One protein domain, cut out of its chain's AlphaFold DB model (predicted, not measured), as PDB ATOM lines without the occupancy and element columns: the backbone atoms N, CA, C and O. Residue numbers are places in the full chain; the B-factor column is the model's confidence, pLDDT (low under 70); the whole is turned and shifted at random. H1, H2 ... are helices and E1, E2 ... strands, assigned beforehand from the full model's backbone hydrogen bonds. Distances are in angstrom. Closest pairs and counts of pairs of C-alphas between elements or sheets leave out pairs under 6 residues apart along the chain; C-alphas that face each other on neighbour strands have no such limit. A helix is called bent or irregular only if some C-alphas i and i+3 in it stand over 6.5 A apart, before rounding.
ATOM      1  N   ASN A   5     167.183 153.724 180.207       73.88
ATOM      2  CA  ASN A   5     165.760 153.685 180.555       73.88
ATOM      3  C   ASN A   5     165.342 152.347 181.175       73.88
ATOM      4  O   ASN A   5     164.731 152.363 182.233       73.88
ATOM      5  N   GLU A   6     165.713 151.217 180.567       77.00
ATOM      6  CA  GLU A   6     165.349 149.890 181.088       77.00
ATOM      7  C   GLU A   6     165.947 149.620 182.475       77.00
ATOM      8  O   GLU A   6     165.314 148.986 183.313       77.00
ATOM      9  N   GLU A   7     167.164 150.103 182.737       78.19
ATOM     10  CA  GLU A   7     167.836 149.875 184.019       78.19
ATOM     11  C   GLU A   7     167.230 150.725 185.140       78.19
ATOM     12  O   GLU A   7     167.077 150.253 186.264       78.19
ATOM     13  N   LEU A   8     166.809 151.949 184.815       74.44
ATOM     14  CA  LEU A   8     166.072 152.812 185.735       74.44
ATOM     15  C   LEU A   8     164.672 152.258 186.025       74.44
ATOM     16  O   LEU A   8     164.241 152.254 187.177       74.44
ATOM     17  N   GLU A   9     163.985 151.731 185.009       81.06
ATOM     18  CA  GLU A   9     162.627 151.193 185.143       81.06
ATOM     19  C   GLU A   9     162.578 149.971 186.071       81.06
ATOM     20  O   GLU A   9     161.697 149.886 186.929       81.06
ATOM     21  N   LYS A  10     163.579 149.076 185.994       83.62
ATOM     22  CA  LYS A  10     163.736 147.935 186.923       83.62
ATOM     23  C   LYS A  10     163.812 148.353 188.391       83.62
ATOM     24  O   LYS A  10     163.528 147.547 189.272       83.62
ATOM     25  N   GLN A  11     164.216 149.591 188.648       79.75
ATOM     26  CA  GLN A  11     164.414 150.145 189.983       79.75
ATOM     27  C   GLN A  11     163.317 151.146 190.368       79.75
ATOM     28  O   GLN A  11     163.399 151.771 191.421       79.75
ATOM     29  N   GLY A  12     162.286 151.309 189.530       76.25
ATOM     30  CA  GLY A  12     161.206 152.271 189.754       76.25
ATOM     31  C   GLY A  12     161.624 153.735 189.580       76.25
ATOM     32  O   GLY A  12     160.930 154.629 190.061       76.25
ATOM     33  N   LEU A  13     162.746 153.996 188.906       68.25
ATOM     34  CA  LEU A  13     163.286 155.332 188.663       68.25
ATOM     35  C   LEU A  13     162.939 155.811 187.244       68.25
ATOM     36  O   LEU A  13     162.830 155.019 186.310       68.25
ATOM     37  N   CYS A  14     162.796 157.126 187.053       75.56
ATOM     38  CA  CYS A  14     162.599 157.717 185.725       75.56
ATOM     39  C   CYS A  14     163.398 159.020 185.549       75.56
ATOM     40  O   CYS A  14     163.523 159.818 186.476       75.56
ATOM     41  N   ILE A  15     163.923 159.261 184.340       69.25
ATOM     42  CA  ILE A  15     164.542 160.543 183.969       69.25
ATOM     43  C   ILE A  15     163.490 161.418 183.290       69.25
ATOM     44  O   ILE A  15     163.014 161.103 182.198       69.25
ATOM     45  N   LYS A  16     163.177 162.567 183.897       65.88
ATOM     46  CA  LYS A  16     162.293 163.581 183.312       65.88
ATOM     47  C   LYS A  16     163.094 164.813 182.905       65.88
ATOM     48  O   LYS A  16     163.591 165.556 183.744       65.88
ATOM     49  N   THR A  17     163.201 165.068 181.605       65.62
ATOM     50  CA  THR A  17     163.846 166.288 181.104       65.62
ATOM     51  C   THR A  17     162.938 167.497 181.345       65.62
ATOM     52  O   THR A  17     161.930 167.658 180.663       65.62
ATOM     53  N   LEU A  18     163.291 168.359 182.304       60.66
ATOM     54  CA  LEU A  18     162.513 169.563 182.638       60.66
ATOM     55  C   LEU A  18     162.690 170.689 181.606       60.66
ATOM     56  O   LEU A  18     161.741 171.396 181.272       60.66
ATOM     57  N   ARG A  19     163.909 170.860 181.081       58.69
ATOM     58  CA  ARG A  19     164.237 171.846 180.045       58.69
ATOM     59  C   ARG A  19     165.478 171.399 179.284       58.69
ATOM     60  O   ARG A  19     166.455 170.985 179.897       58.69
ATOM     61  N   ASN A  20     165.468 171.542 177.964       62.97
ATOM     62  CA  ASN A  20     166.635 171.293 177.125       62.97
ATOM     63  C   ASN A  20     166.967 172.551 176.308       62.97
ATOM     64  O   ASN A  20     166.077 173.145 175.703       62.97
ATOM     65  N   ASN A  21     168.233 172.981 176.312       67.38
ATOM     66  CA  ASN A  21     168.719 174.061 175.440       67.38
ATOM     67  C   ASN A  21     169.525 173.519 174.243       67.38
ATOM     68  O   ASN A  21     169.939 174.295 173.390       67.38
ATOM     69  N   VAL A  22     169.751 172.208 174.159       72.69
ATOM     70  CA  VAL A  22     170.343 171.552 172.995       72.69
ATOM     71  C   VAL A  22     169.309 171.506 171.878       72.69
ATOM     72  O   VAL A  22     168.226 170.955 172.047       72.69
ATOM     73  N   THR A  23     169.646 172.086 170.730       76.62
ATOM     74  CA  THR A  23     168.784 172.097 169.545       76.62
ATOM     75  C   THR A  23     169.130 170.994 168.559       76.62
ATOM     76  O   THR A  23     168.255 170.590 167.806       76.62
ATOM     77  N   HIS A  24     170.381 170.520 168.525       75.56
ATOM     78  CA  HIS A  24     170.801 169.429 167.639       75.56
ATOM     79  C   HIS A  24     171.825 168.532 168.331       75.56
ATOM     80  O   HIS A  24     172.709 169.032 169.027       75.56
ATOM     81  N   VAL A  25     171.726 167.228 168.082       73.62
ATOM     82  CA  VAL A  25     172.727 166.221 168.445       73.62
ATOM     83  C   VAL A  25     172.979 165.380 167.201       73.62
ATOM     84  O   VAL A  25     172.028 164.869 166.616       73.62
ATOM     85  N   ASN A  26     174.235 165.261 166.786       77.25
ATOM     86  CA  ASN A  26     174.660 164.369 165.714       77.25
ATOM     87  C   ASN A  26     175.763 163.461 166.255       77.25
ATOM     88  O   ASN A  26     176.789 163.972 166.691       77.25
ATOM     89  N   ALA A  27     175.548 162.152 166.255       70.00
ATOM     90  CA  ALA A  27     176.560 161.178 166.639       70.00
ATOM     91  C   ALA A  27     177.075 160.508 165.365       70.00
ATOM     92  O   ALA A  27     176.301 159.867 164.657       70.00
ATOM     93  N   VAL A  28     178.356 160.701 165.062       70.75
ATOM     94  CA  VAL A  28     179.051 160.032 163.960       70.75
ATOM     95  C   VAL A  28     180.184 159.250 164.595       70.75
ATOM     96  O   VAL A  28     181.119 159.879 165.077       70.75
ATOM     97  N   ASP A  29     180.036 157.926 164.646       73.81
ATOM     98  CA  ASP A  29     180.946 156.923 165.219       73.81
ATOM     99  C   ASP A  29     181.716 157.392 166.471       73.81
ATOM    100  O   ASP A  29     181.251 157.185 167.592       73.81
ATOM    101  N   ASP A  30     182.840 158.089 166.294       72.75
ATOM    102  CA  ASP A  30     183.748 158.509 167.368       72.75
ATOM    103  C   ASP A  30     183.480 159.919 167.938       72.75
ATOM    104  O   ASP A  30     184.186 160.378 168.838       72.75
ATOM    105  N   ALA A  31     182.488 160.651 167.421       58.97
ATOM    106  CA  ALA A  31     182.226 162.034 167.806       58.97
ATOM    107  C   ALA A  31     180.735 162.356 167.950       58.97
ATOM    108  O   ALA A  31     179.909 162.082 167.077       58.97
ATOM    109  N   ILE A  32     180.403 163.054 169.037       74.94
ATOM    110  CA  ILE A  32     179.077 163.636 169.252       74.94
ATOM    111  C   ILE A  32     179.176 165.148 169.053       74.94
ATOM    112  O   ILE A  32     179.849 165.854 169.799       74.94
ATOM    113  N   THR A  33     178.463 165.662 168.056       71.06
ATOM    114  CA  THR A  33     178.317 167.096 167.803       71.06
ATOM    115  C   THR A  33     177.020 167.593 168.425       71.06
ATOM    116  O   THR A  33     175.940 167.106 168.093       71.06
ATOM    117  N   ILE A  34     177.107 168.595 169.300       75.94
ATOM    118  CA  ILE A  34     175.953 169.175 169.994       75.94
ATOM    119  C   ILE A  34     175.829 170.655 169.624       75.94
ATOM    120  O   ILE A  34     176.783 171.419 169.752       75.94
ATOM    121  N   ARG A  35     174.638 171.091 169.199       68.25
ATOM    122  CA  ARG A  35     174.321 172.512 168.990       68.25
ATOM    123  C   ARG A  35     173.470 173.013 170.147       68.25
ATOM    124  O   ARG A  35     172.343 172.563 170.324       68.25
ATOM    125  N   CYS A  36     173.974 173.991 170.891       70.56
ATOM    126  CA  CYS A  36     173.227 174.703 171.924       70.56
ATOM    127  C   CYS A  36     173.428 176.215 171.715       70.56
ATOM    128  O   CYS A  36     174.555 176.690 171.831       70.56
ATOM    129  N   PRO A  37     172.379 177.001 171.400       65.00
ATOM    130  CA  PRO A  37     172.498 178.440 171.143       65.00
ATOM    131  C   PRO A  37     172.898 179.249 172.384       65.00
ATOM    132  O   PRO A  37     173.246 180.418 172.256       65.00
ATOM    133  N   LYS A  38     172.846 178.638 173.574       56.28
ATOM    134  CA  LYS A  38     173.313 179.230 174.833       56.28
ATOM    135  C   LYS A  38     174.726 178.797 175.223       56.28
ATOM    136  O   LYS A  38     175.207 179.235 176.261       56.28
ATOM    137  N   LEU A  39     175.372 177.938 174.431       55.09
ATOM    138  CA  LEU A  39     176.769 177.591 174.651       55.09
ATOM    139  C   LEU A  39     177.632 178.786 174.210       55.09
ATOM    140  O   LEU A  39     177.465 179.267 173.083       55.09
ATOM    141  N   PRO A  40     178.512 179.309 175.071       52.44
ATOM    142  CA  PRO A  40     179.371 180.418 174.697       52.44
ATOM    143  C   PRO A  40     180.383 179.965 173.651       52.44
ATOM    144  O   PRO A  40     180.887 178.846 173.676       52.44
ATOM    145  N   LYS A  41     180.626 180.857 172.690       52.25
ATOM    146  CA  LYS A  41     181.438 180.586 171.497       52.25
ATOM    147  C   LYS A  41     182.939 180.754 171.730       52.25
ATOM    148  O   LYS A  41     183.714 180.398 170.853       52.25
ATOM    149  N   ASP A  42     183.320 181.324 172.869       51.72
ATOM    150  CA  ASP A  42     184.707 181.556 173.253       51.72
ATOM    151  C   ASP A  42     185.077 180.577 174.373       51.72
ATOM    152  O   ASP A  42     184.593 180.697 175.500       51.72
ATOM    153  N   THR A  43     185.866 179.563 174.021       48.09
ATOM    154  CA  THR A  43     186.317 178.500 174.930       48.09
ATOM    155  C   THR A  43     187.579 178.874 175.706       48.09
ATOM    156  O   THR A  43     187.909 178.185 176.669       48.09
ATOM    157  N   ASP A  44     188.254 179.964 175.326       41.62
ATOM    158  CA  ASP A  44     189.518 180.419 175.922       41.62
ATOM    159  C   ASP A  44     189.329 181.625 176.861       41.62
ATOM    160  O   ASP A  44     190.258 182.039 177.564       41.62
ATOM    161  N   ALA A  45     188.118 182.186 176.915       42.97
ATOM    162  CA  ALA A  45     187.766 183.309 177.774       42.97
ATOM    163  C   ALA A  45     187.866 182.960 179.273       42.97
ATOM    164  O   ALA A  45     186.922 182.479 179.902       42.97
ATOM    165  N   ARG A  46     189.012 183.281 179.884       40.34
ATOM    166  CA  ARG A  46     189.162 183.426 181.341       40.34
ATOM    167  C   ARG A  46     188.764 184.835 181.782       40.34
ATOM    168  O   ARG A  46     188.855 185.790 181.010       40.34
ATOM    169  N   ILE A  47     188.368 184.983 183.048       53.41
ATOM    170  CA  ILE A  47     188.109 186.299 183.640       53.41
ATOM    171  C   ILE A  47     189.432 187.039 183.817       53.41
ATOM    172  O   ILE A  47     190.247 186.705 184.674       53.41
ATOM    173  N   GLY A  48     189.605 188.070 183.003       53.56
ATOM    174  CA  GLY A  48     190.590 189.121 183.171       53.56
ATOM    175  C   GLY A  48     189.950 190.458 182.812       53.56
ATOM    176  O   GLY A  48     188.998 190.523 182.029       53.56
ATOM    177  N   VAL A  49     190.470 191.534 183.388       57.00
ATOM    178  CA  VAL A  49     190.348 192.843 182.749       57.00
ATOM    179  C   VAL A  49     191.324 192.840 181.580       57.00
ATOM    180  O   VAL A  49     192.500 192.526 181.759       57.00
ATOM    181  N   ARG A  50     190.855 193.145 180.369       56.62
ATOM    182  CA  ARG A  50     191.779 193.530 179.297       56.62
ATOM    183  C   ARG A  50     191.789 195.046 179.204       56.62
ATOM    184  O   ARG A  50     190.735 195.668 179.289       56.62
ATOM    185  N   ARG A  51     192.964 195.641 179.031       54.31
ATOM    186  CA  ARG A  51     193.061 197.051 178.643       54.31
ATOM    187  C   ARG A  51     192.743 197.156 177.158       54.31
ATOM    188  O   ARG A  51     193.229 196.336 176.378       54.31
ATOM    189  N   ASP A  52     191.907 198.117 176.781       62.12
ATOM    190  CA  ASP A  52     191.604 198.389 175.377       62.12
ATOM    191  C   ASP A  52     192.931 198.665 174.631       62.12
ATOM    192  O   ASP A  52     193.673 199.571 175.020       62.12
ATOM    193  N   PRO A  53     193.269 197.915 173.562       57.09
ATOM    194  CA  PRO A  53     194.502 198.127 172.801       57.09
ATOM    195  C   PRO A  53     194.633 199.541 172.216       57.09
ATOM    196  O   PRO A  53     195.736 199.973 171.893       57.09
ATOM    197  N   LYS A  54     193.511 200.254 172.053       78.19
ATOM    198  CA  LYS A  54     193.451 201.638 171.569       78.19
ATOM    199  C   LYS A  54     193.386 202.662 172.703       78.19
ATOM    200  O   LYS A  54     193.627 203.840 172.452       78.19
ATOM    201  N   ASN A  55     193.060 202.236 173.924       75.81
ATOM    202  CA  ASN A  55     192.996 203.085 175.110       75.81
ATOM    203  C   ASN A  55     193.425 202.303 176.373       75.81
ATOM    204  O   ASN A  55     192.583 201.711 177.052       75.81
ATOM    205  N   PRO A  56     194.723 202.324 176.722       69.81
ATOM    206  CA  PRO A  56     195.268 201.554 177.840       69.81
ATOM    207  C   PRO A  56     194.672 201.894 179.214       69.81
ATOM    208  O   PRO A  56     194.766 201.073 180.124       69.81
ATOM    209  N   ASP A  57     194.051 203.067 179.365       73.81
ATOM    210  CA  ASP A  57     193.415 203.512 180.613       73.81
ATOM    211  C   ASP A  57     191.979 202.987 180.767       73.81
ATOM    212  O   ASP A  57     191.334 203.187 181.798       73.81
ATOM    213  N   LYS A  58     191.457 202.301 179.744       68.94
ATOM    214  CA  LYS A  58     190.114 201.730 179.740       68.94
ATOM    215  C   LYS A  58     190.177 200.217 179.916       68.94
ATOM    216  O   LYS A  58     190.624 199.485 179.034       68.94
ATOM    217  N   GLU A  59     189.669 199.745 181.050       63.38
ATOM    218  CA  GLU A  59     189.486 198.320 181.314       63.38
ATOM    219  C   GLU A  59     188.161 197.819 180.725       63.38
ATOM    220  O   GLU A  59     187.087 198.372 180.975       63.38
ATOM    221  N   GLU A  60     188.226 196.739 179.951       60.44
ATOM    222  CA  GLU A  60     187.068 196.015 179.442       60.44
ATOM    223  C   GLU A  60     186.877 194.725 180.242       60.44
ATOM    224  O   GLU A  60     187.786 193.895 180.358       60.44
ATOM    225  N   LYS A  61     185.671 194.544 180.792       63.28
ATOM    226  CA  LYS A  61     185.290 193.310 181.485       63.28
ATOM    227  C   LYS A  61     185.096 192.197 180.460       63.28
ATOM    228  O   LYS A  61     184.195 192.282 179.626       63.28
ATOM    229  N   ILE A  62     185.893 191.138 180.558       58.06
ATOM    230  CA  ILE A  62     185.633 189.885 179.849       58.06
ATOM    231  C   ILE A  62     184.718 189.036 180.739       58.06
ATOM    232  O   ILE A  62     185.042 188.755 181.894       58.06
ATOM    233  N   PHE A  63     183.539 188.672 180.230       61.62
ATOM    234  CA  PHE A  63     182.552 187.892 180.978       61.62
ATOM    235  C   PHE A  63     182.912 186.403 180.938       61.62
ATOM    236  O   PHE A  63     182.697 185.741 179.926       61.62
ATOM    237  N   GLY A  64     183.429 185.878 182.049       64.50
ATOM    238  CA  GLY A  64     183.507 184.440 182.308       64.50
ATOM    239  C   GLY A  64     182.385 183.986 183.244       64.50
ATOM    240  O   GLY A  64     181.851 184.771 184.035       64.50
ATOM    241  N   TYR A  65     182.029 182.712 183.162       71.50
ATOM    242  CA  TYR A  65     181.032 182.075 184.013       71.50
ATOM    243  C   TYR A  65     181.621 180.781 184.577       71.50
ATOM    244  O   TYR A  65     182.387 180.103 183.895       71.50
ATOM    245  N   ASN A  66     181.267 180.453 185.816       78.81
ATOM    246  CA  ASN A  66     181.583 179.163 186.412       78.81
ATOM    247  C   ASN A  66     180.346 178.280 186.319       78.81
ATOM    248  O   ASN A  66     179.216 178.727 186.539       78.81
ATOM    249  N   LEU A  67     180.582 177.014 186.002       86.44
ATOM    250  CA  LEU A  67     179.563 175.985 186.025       86.44
ATOM    251  C   LEU A  67     179.812 175.107 187.246       86.44
ATOM    252  O   LEU A  67     180.787 174.364 187.282       86.44
ATOM    253  N   VAL A  68     178.938 175.214 188.239       89.69
ATOM    254  CA  VAL A  68     178.981 174.396 189.449       89.69
ATOM    255  C   VAL A  68     178.090 173.185 189.232       89.69
ATOM    256  O   VAL A  68     176.880 173.321 189.032       89.69
ATOM    257  N   LEU A  69     178.696 172.004 189.235       91.25
ATOM    258  CA  LEU A  69     178.036 170.731 188.978       91.25
ATOM    259  C   LEU A  69     177.911 169.949 190.287       91.25
ATOM    260  O   LEU A  69     178.891 169.818 191.015       91.25
ATOM    261  N   SER A  70     176.727 169.406 190.561       92.00
ATOM    262  CA  SER A  70     176.534 168.414 191.621       92.00
ATOM    263  C   SER A  70     176.244 167.063 190.989       92.00
ATOM    264  O   SER A  70     175.299 166.921 190.205       92.00
ATOM    265  N   THR A  71     177.055 166.081 191.355       92.19
ATOM    266  CA  THR A  71     176.966 164.711 190.861       92.19
ATOM    267  C   THR A  71     176.564 163.801 192.014       92.19
ATOM    268  O   THR A  71     177.211 163.820 193.058       92.19
ATOM    269  N   SER A  72     175.506 163.013 191.829       91.69
ATOM    270  CA  SER A  72     175.174 161.917 192.736       91.69
ATOM    271  C   SER A  72     176.006 160.692 192.383       91.69
ATOM    272  O   SER A  72     176.136 160.347 191.205       91.69
ATOM    273  N   VAL A  73     176.555 160.034 193.399       92.31
ATOM    274  CA  VAL A  73     177.328 158.796 193.261       92.31
ATOM    275  C   VAL A  73     176.503 157.648 193.835       92.31
ATOM    276  O   VAL A  73     176.400 157.484 195.050       92.31
ATOM    277  N   GLU A  74     175.927 156.831 192.956       89.00
ATOM    278  CA  GLU A  74     175.025 155.737 193.323       89.00
ATOM    279  C   GLU A  74     175.790 154.413 193.401       89.00
ATOM    280  O   GLU A  74     175.913 153.673 192.421       89.00
ATOM    281  N   LEU A  75     176.321 154.091 194.587       87.56
ATOM    282  CA  LEU A  75     177.219 152.942 194.789       87.56
ATOM    283  C   LEU A  75     176.601 151.592 194.397       87.56
ATOM    284  O   LEU A  75     177.289 150.739 193.840       87.56
ATOM    285  N   GLN A  76     175.308 151.392 194.674       86.62
ATOM    286  CA  GLN A  76     174.606 150.152 194.318       86.62
ATOM    287  C   GLN A  76     174.489 149.985 192.802       86.62
ATOM    288  O   GLN A  76     174.583 148.870 192.293       86.62
ATOM    289  N   LEU A  77     174.327 151.103 192.092       84.69
ATOM    290  CA  LEU A  77     174.134 151.132 190.645       84.69
ATOM    291  C   LEU A  77     175.458 151.239 189.894       84.69
ATOM    292  O   LEU A  77     175.494 151.011 188.690       84.69
ATOM    293  N   LYS A  78     176.545 151.554 190.613       88.25
ATOM    294  CA  LYS A  78     177.880 151.817 190.068       88.25
ATOM    295  C   LYS A  78     177.840 152.918 189.005       88.25
ATOM    296  O   LYS A  78     178.470 152.797 187.955       88.25
ATOM    297  N   LEU A  79     177.070 153.972 189.278       88.75
ATOM    298  CA  LEU A  79     176.832 155.082 188.359       88.75
ATOM    299  C   LEU A  79     177.075 156.428 189.036       88.75
ATOM    300  O   LEU A  79     176.813 156.607 190.225       88.75
ATOM    301  N   GLU A  80     177.519 157.383 188.226       87.81
ATOM    302  CA  GLU A  80     177.596 158.796 188.571       87.81
ATOM    303  C   GLU A  80     176.576 159.558 187.724       87.81
ATOM    304  O   GLU A  80     176.552 159.435 186.497       87.81
ATOM    305  N   LEU A  81     175.707 160.327 188.376       87.88
ATOM    306  CA  LEU A  81     174.621 161.049 187.724       87.88
ATOM    307  C   LEU A  81     174.749 162.538 188.007       87.88
ATOM    308  O   LEU A  81     174.769 162.960 189.159       87.88
ATOM    309  N   LEU A  82     174.790 163.357 186.959       88.06
ATOM    310  CA  LEU A  82     174.716 164.803 187.121       88.06
ATOM    311  C   LEU A  82     173.290 165.190 187.528       88.06
ATOM    312  O   LEU A  82     172.363 165.061 186.726       88.06
ATOM    313  N   VAL A  83     173.123 165.662 188.760       88.56
ATOM    314  CA  VAL A  83     171.804 165.909 189.361       88.56
ATOM    315  C   VAL A  83     171.479 167.388 189.546       88.56
ATOM    316  O   VAL A  83     170.305 167.748 189.574       88.56
ATOM    317  N   ALA A  84     172.485 168.265 189.602       88.94
ATOM    318  CA  ALA A  84     172.259 169.708 189.596       88.94
ATOM    319  C   ALA A  84     173.359 170.460 188.842       88.94
ATOM    320  O   ALA A  84     174.515 170.035 188.784       88.94
ATOM    321  N   VAL A  85     172.977 171.598 188.261       88.00
ATOM    322  CA  VAL A  85     173.864 172.484 187.503       88.00
ATOM    323  C   VAL A  85     173.502 173.926 187.815       88.00
ATOM    324  O   VAL A  85     172.401 174.371 187.487       88.00
ATOM    325  N   THR A  86     174.453 174.675 188.361       87.19
ATOM    326  CA  THR A  86     174.298 176.103 188.631       87.19
ATOM    327  C   THR A  86     175.330 176.895 187.843       87.19
ATOM    328  O   THR A  86     176.527 176.625 187.887       87.19
ATOM    329  N   ASN A  87     174.853 177.882 187.085       83.94
ATOM    330  CA  ASN A  87     175.699 178.803 186.338       83.94
ATOM    331  C   ASN A  87     175.797 180.117 187.115       83.94
ATOM    332  O   ASN A  87     174.777 180.758 187.378       83.94
ATOM    333  N   ILE A  88     177.017 180.506 187.471       80.62
ATOM    334  CA  ILE A  88     177.305 181.760 188.165       80.62
ATOM    335  C   ILE A  88     178.313 182.583 187.369       80.62
ATOM    336  O   ILE A  88     179.107 182.051 186.595       80.62
ATOM    337  N   ALA A  89     178.336 183.898 187.585       77.19
ATOM    338  CA  ALA A  89     179.438 184.719 187.088       77.19
ATOM    339  C   ALA A  89     180.755 184.207 187.695       77.19
ATOM    340  O   ALA A  89     180.781 183.866 188.873       77.19
ATOM    341  N   GLY A  90     181.861 184.160 186.949       67.38
ATOM    342  CA  GLY A  90     183.057 183.475 187.469       67.38
ATOM    343  C   GLY A  90     183.789 184.193 188.618       67.38
ATOM    344  O   GLY A  90     184.703 183.619 189.200       67.38
ATOM    345  N   ASN A  91     183.355 185.406 188.985       66.94
ATOM    346  CA  ASN A  91     183.772 186.117 190.204       66.94
ATOM    347  C   ASN A  91     182.791 185.941 191.378       66.94
ATOM    348  O   ASN A  91     182.946 186.593 192.408       66.94
ATOM    349  N   ALA A  92     181.739 185.140 191.213       70.12
ATOM    350  CA  ALA A  92     180.777 184.867 192.268       70.12
ATOM    351  C   ALA A  92     181.312 183.817 193.251       70.12
ATOM    352  O   ALA A  92     182.203 183.021 192.943       70.12
ATOM    353  N   GLU A  93     180.742 183.818 194.452       76.69
ATOM    354  CA  GLU A  93     181.116 182.906 195.524       76.69
ATOM    355  C   GLU A  93     180.569 181.496 195.244       76.69
ATOM    356  O   GLU A  93     179.417 181.167 195.525       76.69
ATOM    357  N   GLU A  94     181.412 180.661 194.639       82.88
ATOM    358  CA  GLU A  94     181.099 179.259 194.343       82.88
ATOM    359  C   GLU A  94     180.909 178.415 195.609       82.88
ATOM    360  O   GLU A  94     180.038 177.549 195.644       82.88
ATOM    361  N   GLY A  95     181.683 178.691 196.663       82.19
ATOM    362  CA  GLY A  95     181.729 177.852 197.863       82.19
ATOM    363  C   GLY A  95     180.392 177.725 198.596       82.19
ATOM    364  O   GLY A  95     180.222 176.803 199.380       82.19
ATOM    365  N   SER A  96     179.414 178.600 198.342       83.31
ATOM    366  CA  SER A  96     178.080 178.546 198.957       83.31
ATOM    367  C   SER A  96     177.013 177.861 198.087       83.31
ATOM    368  O   SER A  96     175.884 177.665 198.543       83.31
ATOM    369  N   GLN A  97     177.347 177.458 196.854       91.31
ATOM    370  CA  GLN A  97     176.372 176.910 195.899       91.31
ATOM    371  C   GLN A  97     175.883 175.499 196.256       91.31
ATOM    372  O   GLN A  97     174.848 175.073 195.745       91.31
ATOM    373  N   ILE A  98     176.557 174.795 197.174       91.25
ATOM    374  CA  ILE A  98     176.124 173.472 197.654       91.25
ATOM    375  C   ILE A  98     174.714 173.511 198.258       91.25
ATOM    376  O   ILE A  98     173.897 172.635 197.990       91.25
ATOM    377  N   ILE A  99     174.389 174.578 198.994       92.06
ATOM    378  CA  ILE A  99     173.073 174.773 199.612       92.06
ATOM    379  C   ILE A  99     172.006 174.934 198.529       92.06
ATOM    380  O   ILE A  99     170.995 174.236 198.538       92.06
ATOM    381  N   ALA A 100     172.256 175.822 197.563       90.81
ATOM    382  CA  ALA A 100     171.319 176.100 196.480       90.81
ATOM    383  C   ALA A 100     171.053 174.857 195.615       90.81
ATOM    384  O   ALA A 100     169.917 174.623 195.204       90.81
ATOM    385  N   ASN A 101     172.086 174.051 195.354       91.44
ATOM    386  CA  ASN A 101     171.953 172.818 194.587       91.44
ATOM    387  C   ASN A 101     171.178 171.747 195.368       91.44
ATOM    388  O   ASN A 101     170.272 171.134 194.804       91.44
ATOM    389  N   ASN A 102     171.464 171.563 196.661       91.31
ATOM    390  CA  ASN A 102     170.753 170.589 197.494       91.31
ATOM    391  C   ASN A 102     169.278 170.963 197.708       91.31
ATOM    392  O   ASN A 102     168.411 170.092 197.663       91.31
ATOM    393  N   GLU A 103     168.950 172.249 197.869       90.38
ATOM    394  CA  GLU A 103     167.552 172.697 197.942       90.38
ATOM    395  C   GLU A 103     166.794 172.456 196.628       90.38
ATOM    396  O   GLU A 103     165.638 172.020 196.640       90.38
ATOM    397  N   GLN A 104     167.440 172.684 195.481       87.62
ATOM    398  CA  GLN A 104     166.862 172.360 194.175       87.62
ATOM    399  C   GLN A 104     166.640 170.854 194.006       87.62
ATOM    400  O   GLN A 104     165.563 170.454 193.568       87.62
ATOM    401  N   LEU A 105     167.616 170.031 194.390       88.75
ATOM    402  CA  LEU A 105     167.500 168.576 194.338       88.75
ATOM    403  C   LEU A 105     166.320 168.088 195.184       88.75
ATOM    404  O   LEU A 105     165.439 167.394 194.679       88.75
ATOM    405  N   HIS A 106     166.275 168.499 196.451       88.88
ATOM    406  CA  HIS A 106     165.241 168.073 197.386       88.88
ATOM    407  C   HIS A 106     163.849 168.529 196.929       88.88
ATOM    408  O   HIS A 106     162.909 167.742 196.944       88.88
ATOM    409  N   SER A 107     163.712 169.768 196.447       87.38
ATOM    410  CA  SER A 107     162.420 170.282 195.965       87.38
ATOM    411  C   SER A 107     161.885 169.573 194.718       87.38
ATOM    412  O   SER A 107     160.672 169.523 194.533       87.38
ATOM    413  N   HIS A 108     162.756 169.038 193.857       85.38
ATOM    414  CA  HIS A 108     162.337 168.391 192.608       85.38
ATOM    415  C   HIS A 108     162.223 166.872 192.714       85.38
ATOM    416  O   HIS A 108     161.426 166.273 191.991       85.38
ATOM    417  N   HIS A 109     163.035 166.254 193.570       81.81
ATOM    418  CA  HIS A 109     163.180 164.802 193.635       81.81
ATOM    419  C   HIS A 109     162.821 164.208 194.997       81.81
ATOM    420  O   HIS A 109     162.857 162.987 195.116       81.81
ATOM    421  N   GLU A 110     162.514 165.032 196.009       82.94
ATOM    422  CA  GLU A 110     162.323 164.596 197.406       82.94
ATOM    423  C   GLU A 110     163.469 163.686 197.887       82.94
ATOM    424  O   GLU A 110     163.296 162.779 198.697       82.94
ATOM    425  N   ALA A 111     164.664 163.923 197.340       81.06
ATOM    426  CA  ALA A 111     165.848 163.126 197.591       81.06
ATOM    427  C   ALA A 111     166.680 163.775 198.696       81.06
ATOM    428  O   ALA A 111     167.011 164.962 198.627       81.06
ATOM    429  N   ASP A 112     167.047 162.969 199.690       82.44
ATOM    430  CA  ASP A 112     167.919 163.385 200.782       82.44
ATOM    431  C   ASP A 112     169.325 162.827 200.586       82.44
ATOM    432  O   ASP A 112     169.540 161.610 200.560       82.44
ATOM    433  N   VAL A 113     170.296 163.733 200.511       88.62
ATOM    434  CA  VAL A 113     171.718 163.394 200.464       88.62
ATOM    435  C   VAL A 113     172.139 162.790 201.805       88.62
ATOM    436  O   VAL A 113     171.758 163.276 202.869       88.62
ATOM    437  N   LYS A 114     172.908 161.696 201.764       91.81
ATOM    438  CA  LYS A 114     173.441 161.039 202.973       91.81
ATOM    439  C   LYS A 114     174.844 161.508 203.328       91.81
ATOM    440  O   LYS A 114     175.185 161.584 204.507       91.81
ATOM    441  N   ILE A 115     175.654 161.763 202.306       93.81
ATOM    442  CA  ILE A 115     177.038 162.205 202.434       93.81
ATOM    443  C   ILE A 115     177.263 163.288 201.385       93.81
ATOM    444  O   ILE A 115     177.101 163.034 200.193       93.81
ATOM    445  N   ASP A 116     177.649 164.474 201.835       93.94
ATOM    446  CA  ASP A 116     178.049 165.579 200.971       93.94
ATOM    447  C   ASP A 116     179.576 165.600 200.881       93.94
ATOM    448  O   ASP A 116     180.252 165.723 201.904       93.94
ATOM    449  N   ILE A 117     180.117 165.484 199.667       93.94
ATOM    450  CA  ILE A 117     181.563 165.500 199.413       93.94
ATOM    451  C   ILE A 117     181.915 166.756 198.615       93.94
ATOM    452  O   ILE A 117     181.321 166.997 197.565       93.94
ATOM    453  N   ALA A 118     182.877 167.548 199.092       92.81
ATOM    454  CA  ALA A 118     183.305 168.769 198.408       92.81
ATOM    455  C   ALA A 118     184.787 169.101 198.650       92.81
ATOM    456  O   ALA A 118     185.420 168.567 199.560       92.81
ATOM    457  N   ASP A 119     185.346 169.988 197.827       90.12
ATOM    458  CA  ASP A 119     186.722 170.466 197.990       90.12
ATOM    459  C   ASP A 119     186.841 171.597 199.033       90.12
ATOM    460  O   ASP A 119     185.850 172.114 199.558       90.12
ATOM    461  N   ALA A 120     188.077 172.034 199.283       87.44
ATOM    462  CA  ALA A 120     188.409 173.083 200.243       87.44
ATOM    463  C   ALA A 120     187.764 174.450 199.973       87.44
ATOM    464  O   ALA A 120     187.719 175.306 200.855       87.44
ATOM    465  N   LYS A 121     187.222 174.698 198.782       87.94
ATOM    466  CA  LYS A 121     186.470 175.924 198.504       87.94
ATOM    467  C   LYS A 121     185.129 175.957 199.237       87.94
ATOM    468  O   LYS A 121     184.603 177.042 199.484       87.94
ATOM    469  N   TYR A 122     184.592 174.791 199.587       90.88
ATOM    470  CA  TYR A 122     183.327 174.630 200.302       90.88
ATOM    471  C   TYR A 122     183.513 174.519 201.821       90.88
ATOM    472  O   TYR A 122     182.517 174.360 202.533       90.88
ATOM    473  N   ASP A 123     184.747 174.645 202.328       88.69
ATOM    474  CA  ASP A 123     185.088 174.663 203.757       88.69
ATOM    475  C   ASP A 123     184.616 175.968 204.425       88.69
ATOM    476  O   ASP A 123     185.378 176.880 204.745       88.69
ATOM    477  N   ILE A 124     183.297 176.093 204.554       88.44
ATOM    478  CA  ILE A 124     182.594 177.275 205.043       88.44
ATOM    479  C   ILE A 124     181.622 176.816 206.125       88.44
ATOM    480  O   ILE A 124     180.782 175.950 205.883       88.44
ATOM    481  N   ILE A 125     181.669 177.440 207.309       88.88
ATOM    482  CA  ILE A 125     180.845 177.080 208.485       88.88
ATOM    483  C   ILE A 125     179.359 176.910 208.129       88.88
ATOM    484  O   ILE A 125     178.713 175.958 208.570       88.88
ATOM    485  N   LYS A 126     178.822 177.805 207.293       92.06
ATOM    486  CA  LYS A 126     177.424 177.766 206.846       92.06
ATOM    487  C   LYS A 126     177.074 176.471 206.102       92.06
ATOM    488  O   LYS A 126     175.974 175.957 206.281       92.06
ATOM    489  N   ASN A 127     178.002 175.925 205.314       93.25
ATOM    490  CA  ASN A 127     177.796 174.663 204.604       93.25
ATOM    491  C   ASN A 127     177.711 173.501 205.591       93.25
ATOM    492  O   ASN A 127     176.757 172.733 205.533       93.25
ATOM    493  N   TYR A 128     178.632 173.419 206.557       91.94
ATOM    494  CA  TYR A 128     178.574 172.386 207.599       91.94
ATOM    495  C   TYR A 128     177.274 172.446 208.402       91.94
ATOM    496  O   TYR A 128     176.665 171.410 208.659       91.94
ATOM    497  N   GLN A 129     176.842 173.648 208.795       93.56
ATOM    498  CA  GLN A 129     175.590 173.847 209.529       93.56
ATOM    499  C   GLN A 129     174.381 173.377 208.719       93.56
ATOM    500  O   GLN A 129     173.527 172.672 209.254       93.56
ATOM    501  N   TYR A 130     174.328 173.728 207.433       94.50
ATOM    502  CA  TYR A 130     173.265 173.288 206.537       94.50
ATOM    503  C   TYR A 130     173.255 171.761 206.367       94.50
ATOM    504  O   TYR A 130     172.227 171.131 206.609       94.50
ATOM    505  N   ILE A 131     174.399 171.167 206.011       93.44
ATOM    506  CA  ILE A 131     174.539 169.728 205.734       93.44
ATOM    507  C   ILE A 131     174.134 168.909 206.967       93.44
ATOM    508  O   ILE A 131     173.276 168.030 206.883       93.44
ATOM    509  N   ARG A 132     174.669 169.263 208.143       93.75
ATOM    510  CA  ARG A 132     174.319 168.603 209.411       93.75
ATOM    511  C   ARG A 132     172.857 168.838 209.794       93.75
ATOM    512  O   ARG A 132     172.207 167.917 210.275       93.75
ATOM    513  N   GLY A 133     172.323 170.036 209.551       93.12
ATOM    514  CA  GLY A 133     170.913 170.364 209.787       93.12
ATOM    515  C   GLY A 133     169.939 169.547 208.930       93.12
ATOM    516  O   GLY A 133     168.808 169.314 209.348       93.12
ATOM    517  N   LYS A 134     170.386 169.070 207.763       91.19
ATOM    518  CA  LYS A 134     169.658 168.128 206.899       91.19
ATOM    519  C   LYS A 134     169.885 166.654 207.258       91.19
ATOM    520  O   LYS A 134     169.273 165.786 206.646       91.19
ATOM    521  N   GLY A 135     170.725 166.362 208.252       90.38
ATOM    522  CA  GLY A 135     171.057 164.997 208.667       90.38
ATOM    523  C   GLY A 135     172.082 164.293 207.771       90.38
ATOM    524  O   GLY A 135     172.238 163.079 207.883       90.38
ATOM    525  N   SER A 136     172.773 165.033 206.899       93.31
ATOM    526  CA  SER A 136     173.839 164.516 206.037       93.31
ATOM    527  C   SER A 136     175.213 164.645 206.710       93.31
ATOM    528  O   SER A 136     175.416 165.467 207.614       93.31
ATOM    529  N   ILE A 137     176.169 163.818 206.282       93.25
ATOM    530  CA  ILE A 137     177.557 163.833 206.757       93.25
ATOM    531  C   ILE A 137     178.411 164.679 205.798       93.25
ATOM    532  O   ILE A 137     178.551 164.302 204.635       93.25
ATOM    533  N   PRO A 138     179.027 165.787 206.256       93.81
ATOM    534  CA  PRO A 138     179.942 166.568 205.429       93.81
ATOM    535  C   PRO A 138     181.340 165.931 205.395       93.81
ATOM    536  O   PRO A 138     181.975 165.778 206.440       93.81
ATOM    537  N   ILE A 139     181.839 165.628 204.198       92.50
ATOM    538  CA  ILE A 139     183.239 165.295 203.907       92.50
ATOM    539  C   ILE A 139     183.778 166.391 202.987       92.50
ATOM    540  O   ILE A 139     183.710 166.302 201.763       92.50
ATOM    541  N   ILE A 140     184.268 167.467 203.590       90.75
ATOM    542  CA  ILE A 140     184.766 168.632 202.864       90.75
ATOM    543  C   ILE A 140     186.276 168.692 203.073       90.75
ATOM    544  O   ILE A 140     186.739 168.622 204.213       90.75
ATOM    545  N   ASP A 141     187.038 168.762 201.979       85.81
ATOM    546  CA  ASP A 141     188.482 168.974 202.072       85.81
ATOM    547  C   ASP A 141     188.764 170.302 202.785       85.81
ATOM    548  O   ASP A 141     187.969 171.232 202.765       85.81
ATOM    549  N   TYR A 142     189.890 170.387 203.467       75.44
ATOM    550  CA  TYR A 142     190.105 171.418 204.466       75.44
ATOM    551  C   TYR A 142     190.988 172.559 203.947       75.44
ATOM    552  O   TYR A 142     192.092 172.338 203.431       75.44
ATOM    553  N   ASN A 143     190.543 173.811 204.101       80.19
ATOM    554  CA  ASN A 143     191.208 174.963 203.496       80.19
ATOM    555  C   ASN A 143     192.293 175.586 204.382       80.19
ATOM    556  O   ASN A 143     192.104 176.602 205.049       80.19
ATOM    557  N   ARG A 144     193.508 175.044 204.273       69.56
ATOM    558  CA  ARG A 144     194.682 175.461 205.064       69.56
ATOM    559  C   ARG A 144     195.150 176.915 204.868       69.56
ATOM    560  O   ARG A 144     196.025 177.365 205.602       69.56
ATOM    561  N   ARG A 145     194.685 177.641 203.843       60.44
ATOM    562  CA  ARG A 145     195.319 178.907 203.408       60.44
ATOM    563  C   ARG A 145     194.930 180.141 204.228       60.44
ATOM    564  O   ARG A 145     195.611 181.150 204.098       60.44
ATOM    565  N   ASN A 146     193.871 180.080 205.035       54.34
ATOM    566  CA  ASN A 146     193.282 181.258 205.689       54.34
ATOM    567  C   ASN A 146     192.998 181.041 207.184       54.34
ATOM    568  O   ASN A 146     191.983 181.497 207.708       54.34
ATOM    569  N   GLU A 147     193.875 180.312 207.872       63.03
ATOM    570  CA  GLU A 147     193.478 179.665 209.113       63.03
ATOM    571  C   GLU A 147     194.052 180.240 210.413       63.03
ATOM    572  O   GLU A 147     195.255 180.466 210.545       63.03
ATOM    573  N   ASP A 148     193.167 180.373 211.407       67.50
ATOM    574  CA  ASP A 148     193.502 180.543 212.821       67.50
ATOM    575  C   ASP A 148     193.632 179.161 213.484       67.50
ATOM    576  O   ASP A 148     192.649 178.523 213.861       67.50
ATOM    577  N   LEU A 149     194.874 178.695 213.615       72.31
ATOM    578  CA  LEU A 149     195.235 177.407 214.220       72.31
ATOM    579  C   LEU A 149     195.284 177.450 215.759       72.31
ATOM    580  O   LEU A 149     195.890 176.582 216.394       72.31
ATOM    581  N   SER A 150     194.695 178.465 216.397       78.88
ATOM    582  CA  SER A 150     194.612 178.504 217.855       78.88
ATOM    583  C   SER A 150     193.740 177.362 218.395       78.88
ATOM    584  O   SER A 150     192.683 177.036 217.853       78.88
ATOM    585  N   LYS A 151     194.138 176.769 219.531       76.75
ATOM    586  CA  LYS A 151     193.366 175.700 220.203       76.75
ATOM    587  C   LYS A 151     191.899 176.080 220.443       76.75
ATOM    588  O   LYS A 151     191.023 175.229 220.353       76.75
ATOM    589  N   SER A 152     191.640 177.351 220.743       80.25
ATOM    590  CA  SER A 152     190.299 177.912 220.917       80.25
ATOM    591  C   SER A 152     189.463 177.855 219.639       80.25
ATOM    592  O   SER A 152     188.306 177.442 219.694       80.25
ATOM    593  N   ALA A 153     190.034 178.229 218.491       76.00
ATOM    594  CA  ALA A 153     189.344 178.164 217.206       76.00
ATOM    595  C   ALA A 153     189.032 176.709 216.813       76.00
ATOM    596  O   ALA A 153     187.930 176.417 216.350       76.00
ATOM    597  N   MET A 154     189.958 175.784 217.091       77.44
ATOM    598  CA  MET A 154     189.786 174.353 216.808       77.44
ATOM    599  C   MET A 154     188.706 173.691 217.676       77.44
ATOM    600  O   MET A 154     187.889 172.925 217.166       77.44
ATOM    601  N   LEU A 155     188.644 174.030 218.967       78.25
ATOM    602  CA  LEU A 155     187.588 173.552 219.866       78.25
ATOM    603  C   LEU A 155     186.208 174.090 219.467       78.25
ATOM    604  O   LEU A 155     185.240 173.337 219.449       78.25
ATOM    605  N   ASN A 156     186.113 175.372 219.100       76.94
ATOM    606  CA  ASN A 156     184.839 175.991 218.720       76.94
ATOM    607  C   ASN A 156     184.249 175.419 217.424       76.94
ATOM    608  O   ASN A 156     183.028 175.371 217.278       76.94
ATOM    609  N   ARG A 157     185.091 174.993 216.475       72.00
ATOM    610  CA  ARG A 157     184.629 174.383 215.216       72.00
ATOM    611  C   ARG A 157     184.384 172.868 215.314       72.00
ATOM    612  O   ARG A 157     183.597 172.343 214.527       72.00
ATOM    613  N   GLY A 158     185.019 172.178 216.269       73.50
ATOM    614  CA  GLY A 158     184.796 170.754 216.563       73.50
ATOM    615  C   GLY A 158     185.585 169.752 215.703       73.50
ATOM    616  O   GLY A 158     185.142 168.617 215.548       73.50
TER     617      GLY A 158
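Overview. This is residues 5 to 158 of the 166 residues of an uncharacterized protein of delta proteobacterium NaphS2 (UniProt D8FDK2). A long two-stranded hairpin, E5 and E6, forms a ribbon with helix H2 packed over it, and the early residues of H2 meet H3, the helix of a small unit made by E7, H3 and E8. Away from this body lie two separate small hairpins, E1 with E2 between two long links, and E3 with E4 at a far corner, while residues 27 to 32 and 146 to 156 stick out. The printed part has 154 residues, with four named helices and eight named strands in the order H1 E1 E2 E3 E4 E5 E6 H2 E7 H3 E8 H4, of mixed class. Each of the four sheets has two strands: E1 with E2, E3 with E4 and E5 with E6 are antiparallel, E7 with E8 parallel. The whole is loose, with a radius of gyration of the C-alphas of 20.5 A, and flat, spanning 56 by 54 by 28 A.

Along the chain. Find C-alpha 65 at (181.032, 182.075, 184.013); from there E5 runs through residues 65 to 74, 28.6 A. E6, the longest strand, returns through residues 79 to 89, 29.8 A. Next comes H2, residues 94 to 109, the longest helix, 23.0 A; it is irregular, with C-alphas 95 and 98 7.1 A apart. Read on to E7 at residues 115 to 118, H3 at residues 125 to 133, 12.1 A long, and E8 at residues 137 to 140. H4, residues 151 to 157, ends with C-alpha 157 at (184.629, 174.383, 215.216). Now go back to the first printed residue: H1, residues 5 to 9, begins with C-alpha 5 at (165.760, 153.685, 180.555). E1 is residues 24 to 28, 13.0 A, and E2 is residues 31 to 35, 13.2 A. E3 is residues 49 to 52, and E4 is residues 55 to 61, 14.0 A.

Arrangement. Begin at the hairpin of E5 and E6, antiparallel at 160 degrees between their directions; look for N 68 and O 86, 2.8 A apart and within hydrogen-bond range. Over to H2, the closest C-alphas are those of Ala 84 in E6 and Asn 101, 5.9 A apart, and of Ser 70 in E5 and Asn 101, 7.0 A. H2 touches H3 with residues 96 to 99 alone, the closest C-alphas being those of Ser 96 and Asn 127 at 6.9 A; they run the same way at a shallow tilt of 22 degrees. E7, H3 and E8 form a strand-helix-strand unit, two parallel neighbour strands with a helix between, and its crossover is right-handed. In it N 116 and O 137 are within hydrogen-bond range at 2.9 A, and the C-alphas of Ile 131 in H3 and Pro 138 in E8, the closest of these two elements, are 6.3 A apart. E5 and E7 are near each other. H4 is only just apart from H3, at 8.2 A. In the hairpin of E1 and E2, antiparallel, N 33 and O 26 are within hydrogen-bond range at 2.7 A; in that of E3 and E4, also antiparallel, so are N 60 and O 50 at 2.8 A. E4 and E5 are apart, and so are H1 and E6. In H1, H3 and H4 every O i to N i+4 pair is within hydrogen-bond range, and in H2 9 of 12 are.

Size, cuts and confidence. The two C-alphas farthest apart are those of Lys 10 and Asn 55, 63.5 A. The printed part has no cut. The links from H1 to E1 and from E2 to E3 are long, with 14 and 13 residues. The mean pLDDT of the printed part is 77.5; look for values under 70 in 42 residues, among them residues 15 to 21, 37 to 53, 58 to 64 and 144 to 148.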